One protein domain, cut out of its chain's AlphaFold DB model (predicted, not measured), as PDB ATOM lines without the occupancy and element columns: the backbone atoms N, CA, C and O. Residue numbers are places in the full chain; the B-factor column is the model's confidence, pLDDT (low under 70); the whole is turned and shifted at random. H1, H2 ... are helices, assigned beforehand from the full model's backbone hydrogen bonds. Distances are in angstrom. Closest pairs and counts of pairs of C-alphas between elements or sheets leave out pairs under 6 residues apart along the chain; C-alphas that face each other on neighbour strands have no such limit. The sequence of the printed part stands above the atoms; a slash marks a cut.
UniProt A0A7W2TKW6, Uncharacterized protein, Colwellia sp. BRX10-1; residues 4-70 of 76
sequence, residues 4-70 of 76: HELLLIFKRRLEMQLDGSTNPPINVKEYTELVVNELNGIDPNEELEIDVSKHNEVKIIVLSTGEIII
ATOM      1  N   HIS A   4     202.837 131.333 171.433       85.62
ATOM      2  CA  HIS A   4     204.286 131.508 171.384       85.62
ATOM      3  C   HIS A   4     204.980 131.254 172.733       85.62
ATOM      4  O   HIS A   4     206.022 130.600 172.778       85.62
ATOM      5  N   GLU A   5     204.404 131.736 173.837       87.94
ATOM      6  CA  GLU A   5     204.974 131.554 175.177       87.94
ATOM      7  C   GLU A   5     204.993 130.071 175.557       87.94
ATOM      8  O   GLU A   5     206.008 129.557 176.034       87.94
ATOM      9  N   LEU A   6     203.897 129.357 175.279       85.06
ATOM     10  CA  LEU A   6     203.801 127.925 175.546       85.06
ATOM     11  C   LEU A   6     204.772 127.125 174.667       85.06
ATOM     12  O   LEU A   6     205.451 126.219 175.155       85.06
ATOM     13  N   LEU A   7     204.902 127.499 173.392       88.81
ATOM     14  CA  LEU A   7     205.826 126.869 172.452       88.81
ATOM     15  C   LEU A   7     207.277 126.989 172.921       88.81
ATOM     16  O   LEU A   7     208.018 126.008 172.868       88.81
ATOM     17  N   LEU A   8     207.689 128.165 173.404       92.25
ATOM     18  CA  LEU A   8     209.037 128.374 173.939       92.25
ATOM     19  C   LEU A   8     209.312 127.485 175.157       92.25
ATOM     20  O   LEU A   8     210.378 126.872 175.241       92.25
ATOM     21  N   ILE A   9     208.345 127.365 176.070       89.81
ATOM     22  CA  ILE A   9     208.456 126.493 177.249       89.81
ATOM     23  C   ILE A   9     208.660 125.035 176.820       89.81
ATOM     24  O   ILE A   9     209.549 124.352 177.335       89.81
ATOM     25  N   PHE A  10     207.854 124.551 175.874       88.31
ATOM     26  CA  PHE A  10     207.921 123.165 175.419       88.31
ATOM     27  C   PHE A  10     209.156 122.871 174.560       88.31
ATOM     28  O   PHE A  10     209.765 121.820 174.749       88.31
ATOM     29  N   LYS A  11     209.605 123.809 173.714       93.75
ATOM     30  CA  LYS A  11     210.889 123.699 172.998       93.75
ATOM     31  C   LYS A  11     212.048 123.575 173.973       93.75
ATOM     32  O   LYS A  11     212.861 122.666 173.841       93.75
ATOM     33  N   ARG A  12     212.070 124.412 175.015       93.56
ATOM     34  CA  ARG A  12     213.119 124.348 176.034       93.56
ATOM     35  C   ARG A  12     213.111 123.022 176.791       93.56
ATOM     36  O   ARG A  12     214.167 122.453 177.051       93.56
ATOM     37  N   ARG A  13     211.927 122.509 177.136       90.62
ATOM     38  CA  ARG A  13     211.793 121.183 177.758       90.62
ATOM     39  C   ARG A  13     212.295 120.076 176.840       90.62
ATOM     40  O   ARG A  13     212.994 119.196 177.324       90.62
ATOM     41  N   LEU A  14     211.967 120.126 175.552       92.06
ATOM     42  CA  LEU A  14     212.420 119.134 174.582       92.06
ATOM     43  C   LEU A  14     213.946 119.145 174.441       92.06
ATOM     44  O   LEU A  14     214.567 118.092 174.522       92.06
ATOM     45  N   GLU A  15     214.563 120.325 174.330       95.88
ATOM     46  CA  GLU A  15     216.026 120.473 174.316       95.88
ATOM     47  C   GLU A  15     216.671 119.785 175.524       95.88
ATOM     48  O   GLU A  15     217.563 118.957 175.354       95.88
ATOM     49  N   MET A  16     216.150 120.046 176.728       94.62
ATOM     50  CA  MET A  16     216.638 119.448 177.978       94.62
ATOM     51  C   MET A  16     216.424 117.927 178.062       94.62
ATOM     52  O   MET A  16     217.024 117.253 178.899       94.62
ATOM     53  N   GLN A  17     215.500 117.366 177.285       92.56
ATOM     54  CA  GLN A  17     215.265 115.919 177.219       92.56
ATOM     55  C   GLN A  17     216.182 115.243 176.199       92.56
ATOM     56  O   GLN A  17     216.571 114.089 176.403       92.56
ATOM     57  N   LEU A  18     216.500 115.952 175.111       91.88
ATOM     58  CA  LEU A  18     217.396 115.506 174.045       91.88
ATOM     59  C   LEU A  18     218.867 115.588 174.467       91.88
ATOM     60  O   LEU A  18     219.637 114.686 174.150       91.88
ATOM     61  N   ASP A  19     219.248 116.630 175.208       94.81
ATOM     62  CA  ASP A  19     220.613 116.809 175.720       94.81
ATOM     63  C   ASP A  19     220.924 115.950 176.965       94.81
ATOM     64  O   ASP A  19     222.079 115.837 177.376       94.81
ATOM     65  N   GLY A  20     219.901 115.316 177.549       92.25
ATOM     66  CA  GLY A  20     220.018 114.451 178.723       92.25
ATOM     67  C   GLY A  20     220.038 115.176 180.074       92.25
ATOM     68  O   GLY A  20     220.165 114.510 181.102       92.25
ATOM     69  N   SER A  21     219.862 116.501 180.114       93.69
ATOM     70  CA  SER A  21     219.735 117.293 181.351       93.69
ATOM     71  C   SER A  21     218.525 116.868 182.186       93.69
ATOM     72  O   SER A  21     218.514 116.995 183.410       93.69
ATOM     73  N   THR A  22     217.492 116.355 181.522       90.31
ATOM     74  CA  THR A  22     216.331 115.715 182.133       90.31
ATOM     75  C   THR A  22     216.128 114.336 181.525       90.31
ATOM     76  O   THR A  22     216.325 114.127 180.330       90.31
ATOM     77  N   ASN A  23     215.688 113.383 182.347       89.94
ATOM     78  CA  ASN A  23     215.402 112.028 181.889       89.94
ATOM     79  C   ASN A  23     213.980 111.599 182.266       89.94
ATOM     80  O   ASN A  23     213.803 110.729 183.122       89.94
ATOM     81  N   PRO A  24     212.947 112.240 181.692       84.44
ATOM     82  CA  PRO A  24     211.587 111.813 181.935       84.44
ATOM     83  C   PRO A  24     211.300 110.487 181.205       84.44
ATOM     84  O   PRO A  24     212.012 110.126 180.260       84.44
ATOM     85  N   PRO A  25     210.242 109.771 181.613       84.88
ATOM     86  CA  PRO A  25     209.774 108.578 180.916       84.88
ATOM     87  C   PRO A  25     209.489 108.827 179.423       84.88
ATOM     88  O   PRO A  25     209.178 109.946 179.014       84.88
ATOM     89  N   ILE A  26     209.576 107.774 178.603       81.81
ATOM     90  CA  ILE A  26     209.458 107.871 177.135       81.81
ATOM     91  C   ILE A  26     208.147 108.528 176.677       81.81
ATOM     92  O   ILE A  26     208.170 109.405 175.821       81.81
ATOM     93  N   ASN A  27     207.027 108.207 177.329       77.00
ATOM     94  CA  ASN A  27     205.715 108.797 177.043       77.00
ATOM     95  C   ASN A  27     205.690 110.323 177.257       77.00
ATOM     96  O   ASN A  27     204.979 111.037 176.555       77.00
ATOM     97  N   VAL A  28     206.472 110.840 178.207       78.75
ATOM     98  CA  VAL A  28     206.600 112.281 178.459       78.75
ATOM     99  C   VAL A  28     207.464 112.945 177.384       78.75
ATOM    100  O   VAL A  28     207.170 114.077 176.998       78.75
ATOM    101  N   LYS A  29     208.492 112.256 176.868       82.44
ATOM    102  CA  LYS A  29     209.293 112.755 175.736       82.44
ATOM    103  C   LYS A  29     208.445 112.870 174.471       82.44
ATOM    104  O   LYS A  29     208.331 113.957 173.913       82.44
ATOM    105  N   GLU A  30     207.744 111.795 174.116       82.88
ATOM    106  CA  GLU A  30     206.804 111.758 172.984       82.88
ATOM    107  C   GLU A  30     205.711 112.832 173.106       82.88
ATOM    108  O   GLU A  30     205.333 113.475 172.127       82.88
ATOM    109  N   TYR A  31     205.208 113.063 174.323       78.62
ATOM    110  CA  TYR A  31     204.244 114.130 174.584       78.62
ATOM    111  C   TYR A  31     204.841 115.518 174.348       78.62
ATOM    112  O   TYR A  31     204.203 116.369 173.732       78.62
ATOM    113  N   THR A  32     206.063 115.747 174.828       84.44
ATOM    114  CA  THR A  32     206.742 117.037 174.676       84.44
ATOM    115  C   THR A  32     206.962 117.351 173.194       84.44
ATOM    116  O   THR A  32     206.653 118.460 172.765       84.44
ATOM    117  N   GLU A  33     207.410 116.374 172.398       87.00
ATOM    118  CA  GLU A  33     207.558 116.510 170.940       87.00
ATOM    119  C   GLU A  33     206.233 116.822 170.240       87.00
ATOM    120  O   GLU A  33     206.163 117.739 169.422       87.00
ATOM    121  N   LEU A  34     205.166 116.097 170.588       83.44
ATOM    122  CA  LEU A  34     203.849 116.311 169.998       83.44
ATOM    123  C   LEU A  34     203.336 117.725 170.271       83.44
ATOM    124  O   LEU A  34     202.923 118.406 169.341       83.44
ATOM    125  N   VAL A  35     203.414 118.197 171.518       80.81
ATOM    126  CA  VAL A  35     202.959 119.550 171.871       80.81
ATOM    127  C   VAL A  35     203.754 120.622 171.124       80.81
ATOM    128  O   VAL A  35     203.162 121.588 170.651       80.81
ATOM    129  N   VAL A  36     205.073 120.453 170.968       87.88
ATOM    130  CA  VAL A  36     205.890 121.371 170.155       87.88
ATOM    131  C   VAL A  36     205.401 121.401 168.706       87.88
ATOM    132  O   VAL A  36     205.290 122.483 168.131       87.88
ATOM    133  N   ASN A  37     205.109 120.243 168.114       86.44
ATOM    134  CA  ASN A  37     204.663 120.149 166.724       86.44
ATOM    135  C   ASN A  37     203.298 120.805 166.506       86.44
ATOM    136  O   ASN A  37     203.162 121.600 165.581       86.44
ATOM    137  N   GLU A  38     202.331 120.539 167.383       81.94
ATOM    138  CA  GLU A  38     200.999 121.146 167.311       81.94
ATOM    139  C   GLU A  38     201.068 122.674 167.493       81.94
ATOM    140  O   GLU A  38     200.520 123.432 166.696       81.94
ATOM    141  N   LEU A  39     201.832 123.156 168.483       82.00
ATOM    142  CA  LEU A  39     202.010 124.590 168.741       82.00
ATOM    143  C   LEU A  39     202.745 125.340 167.624       82.00
ATOM    144  O   LEU A  39     202.533 126.540 167.471       82.00
ATOM    145  N   ASN A  40     203.602 124.674 166.843       84.81
ATOM    146  CA  ASN A  40     204.226 125.300 165.671       84.81
ATOM    147  C   ASN A  40     203.204 125.594 164.552       84.81
ATOM    148  O   ASN A  40     203.501 126.420 163.691       84.81
ATOM    149  N   GLY A  41     202.046 124.923 164.539       82.56
ATOM    150  CA  GLY A  41     200.975 125.144 163.561       82.56
ATOM    151  C   GLY A  41     199.977 126.243 163.945       82.56
ATOM    152  O   GLY A  41     199.138 126.604 163.123       82.56
ATOM    153  N   ILE A  42     200.065 126.770 165.168       81.88
ATOM    154  CA  ILE A  42     199.128 127.745 165.741       81.88
ATOM    155  C   ILE A  42     199.655 129.177 165.541       81.88
ATOM    156  O   ILE A  42     200.870 129.401 165.540       81.88
ATOM    157  N   ASP A  43     198.759 130.165 165.397       82.75
ATOM    158  CA  ASP A  43     199.162 131.577 165.369       82.75
ATOM    159  C   ASP A  43     199.867 131.938 166.693       82.75
ATOM    160  O   ASP A  43     199.290 131.770 167.771       82.75
ATOM    161  N   PRO A  44     201.105 132.464 166.662       82.44
ATOM    162  CA  PRO A  44     201.861 132.789 167.873       82.44
ATOM    163  C   PRO A  44     201.143 133.759 168.828       82.44
ATOM    164  O   PRO A  44     201.431 133.739 170.029       82.44
ATOM    165  N   ASN A  45     200.232 134.598 168.322       85.25
ATOM    166  CA  ASN A  45     199.469 135.578 169.100       85.25
ATOM    167  C   ASN A  45     198.133 135.040 169.629       85.25
ATOM    168  O   ASN A  45     197.444 135.754 170.376       85.25
ATOM    169  N   GLU A  46     197.771 133.812 169.263       80.56
ATOM    170  CA  GLU A  46     196.554 133.166 169.726       80.56
ATOM    171  C   GLU A  46     196.597 132.950 171.240       80.56
ATOM    172  O   GLU A  46     197.632 132.608 171.826       80.56
ATOM    173  N   GLU A  47     195.468 133.217 171.894       79.62
ATOM    174  CA  GLU A  47     195.315 132.968 173.320       79.62
ATOM    175  C   GLU A  47     194.910 131.528 173.560       79.62
ATOM    176  O   GLU A  47     193.935 131.039 173.005       79.62
ATOM    177  N   LEU A  48     195.679 130.878 174.425       74.25
ATOM    178  CA  LEU A  48     195.442 129.526 174.875       74.25
ATOM    179  C   LEU A  48     194.874 129.547 176.289       74.25
ATOM    180  O   LEU A  48     195.436 130.189 177.195       74.25
ATOM    181  N   GLU A  49     193.804 128.785 176.473       68.88
ATOM    182  CA  GLU A  49     193.279 128.397 177.776       68.88
ATOM    183  C   GLU A  49     193.819 127.016 178.173       68.88
ATOM    184  O   GLU A  49     194.103 126.184 177.314       68.88
ATOM    185  N   ILE A  50     194.018 126.792 179.476       67.75
ATOM    186  CA  ILE A  50     194.532 125.546 180.064       67.75
ATOM    187  C   ILE A  50     193.591 125.141 181.220       67.75
ATOM    188  O   ILE A  50     193.826 125.461 182.378       67.75
ATOM    189  N   ASP A  51     192.517 124.427 180.896       63.75
ATOM    190  CA  ASP A  51     191.676 123.588 181.774       63.75
ATOM    191  C   ASP A  51     192.318 122.255 182.254       63.75
ATOM    192  O   ASP A  51     192.361 121.226 181.566       63.75
ATOM    193  N   VAL A  52     192.788 122.248 183.499       58.53
ATOM    194  CA  VAL A  52     193.277 121.036 184.167       58.53
ATOM    195  C   VAL A  52     192.122 120.369 184.914       58.53
ATOM    196  O   VAL A  52     191.711 120.820 185.984       58.53
ATOM    197  N   SER A  53     191.616 119.252 184.386       53.19
ATOM    198  CA  SER A  53     190.538 118.514 185.053       53.19
ATOM    199  C   SER A  53     191.046 117.689 186.252       53.19
ATOM    200  O   SER A  53     192.216 117.308 186.326       53.19
ATOM    201  N   LYS A  54     190.142 117.384 187.201       47.53
ATOM    202  CA  LYS A  54     190.407 116.804 188.544       47.53
ATOM    203  C   LYS A  54     191.140 115.444 188.594       47.53
ATOM    204  O   LYS A  54     191.383 114.945 189.688       47.53
ATOM    205  N   HIS A  55     191.516 114.851 187.462       53.47
ATOM    206  CA  HIS A  55     192.157 113.531 187.382       53.47
ATOM    207  C   HIS A  55     193.613 113.557 186.884       53.47
ATOM    208  O   HIS A  55     194.088 112.556 186.359       53.47
ATOM    209  N   ASN A  56     194.333 114.679 187.034       51.03
ATOM    210  CA  ASN A  56     195.672 114.883 186.445       51.03
ATOM    211  C   ASN A  56     195.691 114.725 184.912       51.03
ATOM    212  O   ASN A  56     196.743 114.535 184.301       51.03
ATOM    213  N   GLU A  57     194.523 114.834 184.281       51.94
ATOM    214  CA  GLU A  57     194.386 114.879 182.836       51.94
ATOM    215  C   GLU A  57     194.540 116.337 182.398       51.94
ATOM    216  O   GLU A  57     193.634 117.155 182.582       51.94
ATOM    217  N   VAL A  58     195.704 116.663 181.832       50.28
ATOM    218  CA  VAL A  58     195.896 117.922 181.104       50.28
ATOM    219  C   VAL A  58     195.189 117.770 179.765       50.28
ATOM    220  O   VAL A  58     195.532 116.904 178.962       50.28
ATOM    221  N   LYS A  59     194.158 118.576 179.545       51.72
ATOM    222  CA  LYS A  59     193.189 118.367 178.474       51.72
ATOM    223  C   LYS A  59     193.184 119.508 177.462       51.72
ATOM    224  O   LYS A  59     192.098 119.897 177.066       51.72
ATOM    225  N   ILE A  60     194.308 120.184 177.175       55.22
ATOM    226  CA  ILE A  60     194.161 121.522 176.574       55.22
ATOM    227  C   ILE A  60     195.244 121.972 175.618       55.22
ATOM    228  O   ILE A  60     196.408 122.067 176.006       55.22
ATOM    229  N   ILE A  61     194.766 122.395 174.445       56.62
ATOM    230  CA  ILE A  61     194.830 123.777 173.956       56.62
ATOM    231  C   ILE A  61     193.450 124.088 173.343       56.62
ATOM    232  O   ILE A  61     193.069 123.374 172.423       56.62
ATOM    233  N   VAL A  62     192.695 125.073 173.855       50.94
ATOM    234  CA  VAL A  62     191.487 125.600 173.184       50.94
ATOM    235  C   VAL A  62     191.915 126.839 172.418       50.94
ATOM    236  O   VAL A  62     192.331 127.825 173.027       50.94
ATOM    237  N   LEU A  63     191.857 126.756 171.095       55.03
ATOM    238  CA  LEU A  63     192.064 127.885 170.198       55.03
ATOM    239  C   LEU A  63     190.814 128.776 170.189       55.03
ATOM    240  O   LEU A  63     189.702 128.318 170.459       55.03
ATOM    241  N   SER A  64     190.966 130.043 169.815       48.06
ATOM    242  CA  SER A  64     189.842 130.953 169.540       48.06
ATOM    243  C   SER A  64     188.942 130.448 168.398       48.06
ATOM    244  O   SER A  64     187.785 130.856 168.278       48.06
ATOM    245  N   THR A  65     189.455 129.503 167.605       54.22
ATOM    246  CA  THR A  65     188.743 128.730 166.579       54.22
ATOM    247  C   THR A  65     187.878 127.593 167.144       54.22
ATOM    248  O   THR A  65     187.060 127.033 166.415       54.22
ATOM    249  N   GLY A  66     188.022 127.247 168.428       44.88
ATOM    250  CA  GLY A  66     187.339 126.121 169.071       44.88
ATOM    251  C   GLY A  66     188.006 124.757 168.857       44.88
ATOM    252  O   GLY A  66     187.459 123.747 169.301       44.88
ATOM    253  N   GLU A  67     189.170 124.695 168.202       48.91
ATOM    254  CA  GLU A  67     189.947 123.456 168.097       48.91
ATOM    255  C   GLU A  67     190.563 123.083 169.447       48.91
ATOM    256  O   GLU A  67     191.103 123.932 170.159       48.91
ATOM    257  N   ILE A  68     190.456 121.794 169.792       53.50
ATOM    258  CA  ILE A  68     190.941 121.239 171.056       53.50
ATOM    259  C   ILE A  68     192.080 120.262 170.772       53.50
ATOM    260  O   ILE A  68     191.847 119.162 170.265       53.50
ATOM    261  N   ILE A  69     193.299 120.604 171.188       56.34
ATOM    262  CA  ILE A  69     194.398 119.632 171.246       56.34
ATOM    263  C   ILE A  69     194.295 118.898 172.588       56.34
ATOM    264  O   ILE A  69     194.711 119.391 173.636       56.34
ATOM    265  N   ILE A  70     193.679 117.714 172.573       52.91
ATOM    266  CA  ILE A  70     193.573 116.837 173.748       52.91
ATOM    267  C   ILE A  70     194.687 115.795 173.681       52.91
ATOM    268  O   ILE A  70     194.722 115.005 172.735       52.91
TER     269      ILE A  70
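This is residues 4 to 70 of the 76 residues of an uncharacterized protein of Colwellia sp. BRX10-1 (UniProt A0A7W2TKW6). Two helices of equal residue count, H1 and H2, fold back on each other as a hairpin, and after H2 a long stretch without named elements, residues 41 to 70, makes the other end of the long axis, doubling back on itself in loops. The printed part has 67 residues with two named helices, H1 then H2, and no named strand; its class is all helix, with 30 of the 67 residues in named elements, under half. The whole is flat, spanning 36 by 29 by 14 A, and only just compact, close to loose, with a radius of gyration of the C-alphas of 12.6 A.

Find C-alpha 4 at (204.286, 131.508, 171.384); from there H1, residues 4 to 18, runs 20.9 A to C-alpha 18 at (217.396, 115.506, 174.045). Go on through residues 19 to 25 to Ile 26, where H2, residues 26 to 40, begins; it runs 21.5 A to C-alpha 40 at (204.226, 125.300, 165.671).

Look at Leu 7 and Leu 39: their C-alphas, 5.8 A apart, are the closest of H1 and H2, which touch. The two run opposite ways at a shallow tilt of 34 degrees, only just short of steep, and form a helical hairpin. In H1 and H2 every O i to N i+4 pair is within hydrogen-bond range. Farther on, residues 52 to 53 pair with residues 57 to 58, antiparallel, in stretches too short to be named.

The two C-alphas farthest apart, those of Gly 20 and Thr 65, are 36.5 A apart. The link from H1 to H2 is short, and the printed part has no cut. Read the B-factor column: the mean pLDDT of the printed part is 75.8, and residues 49 to 70 are under 70.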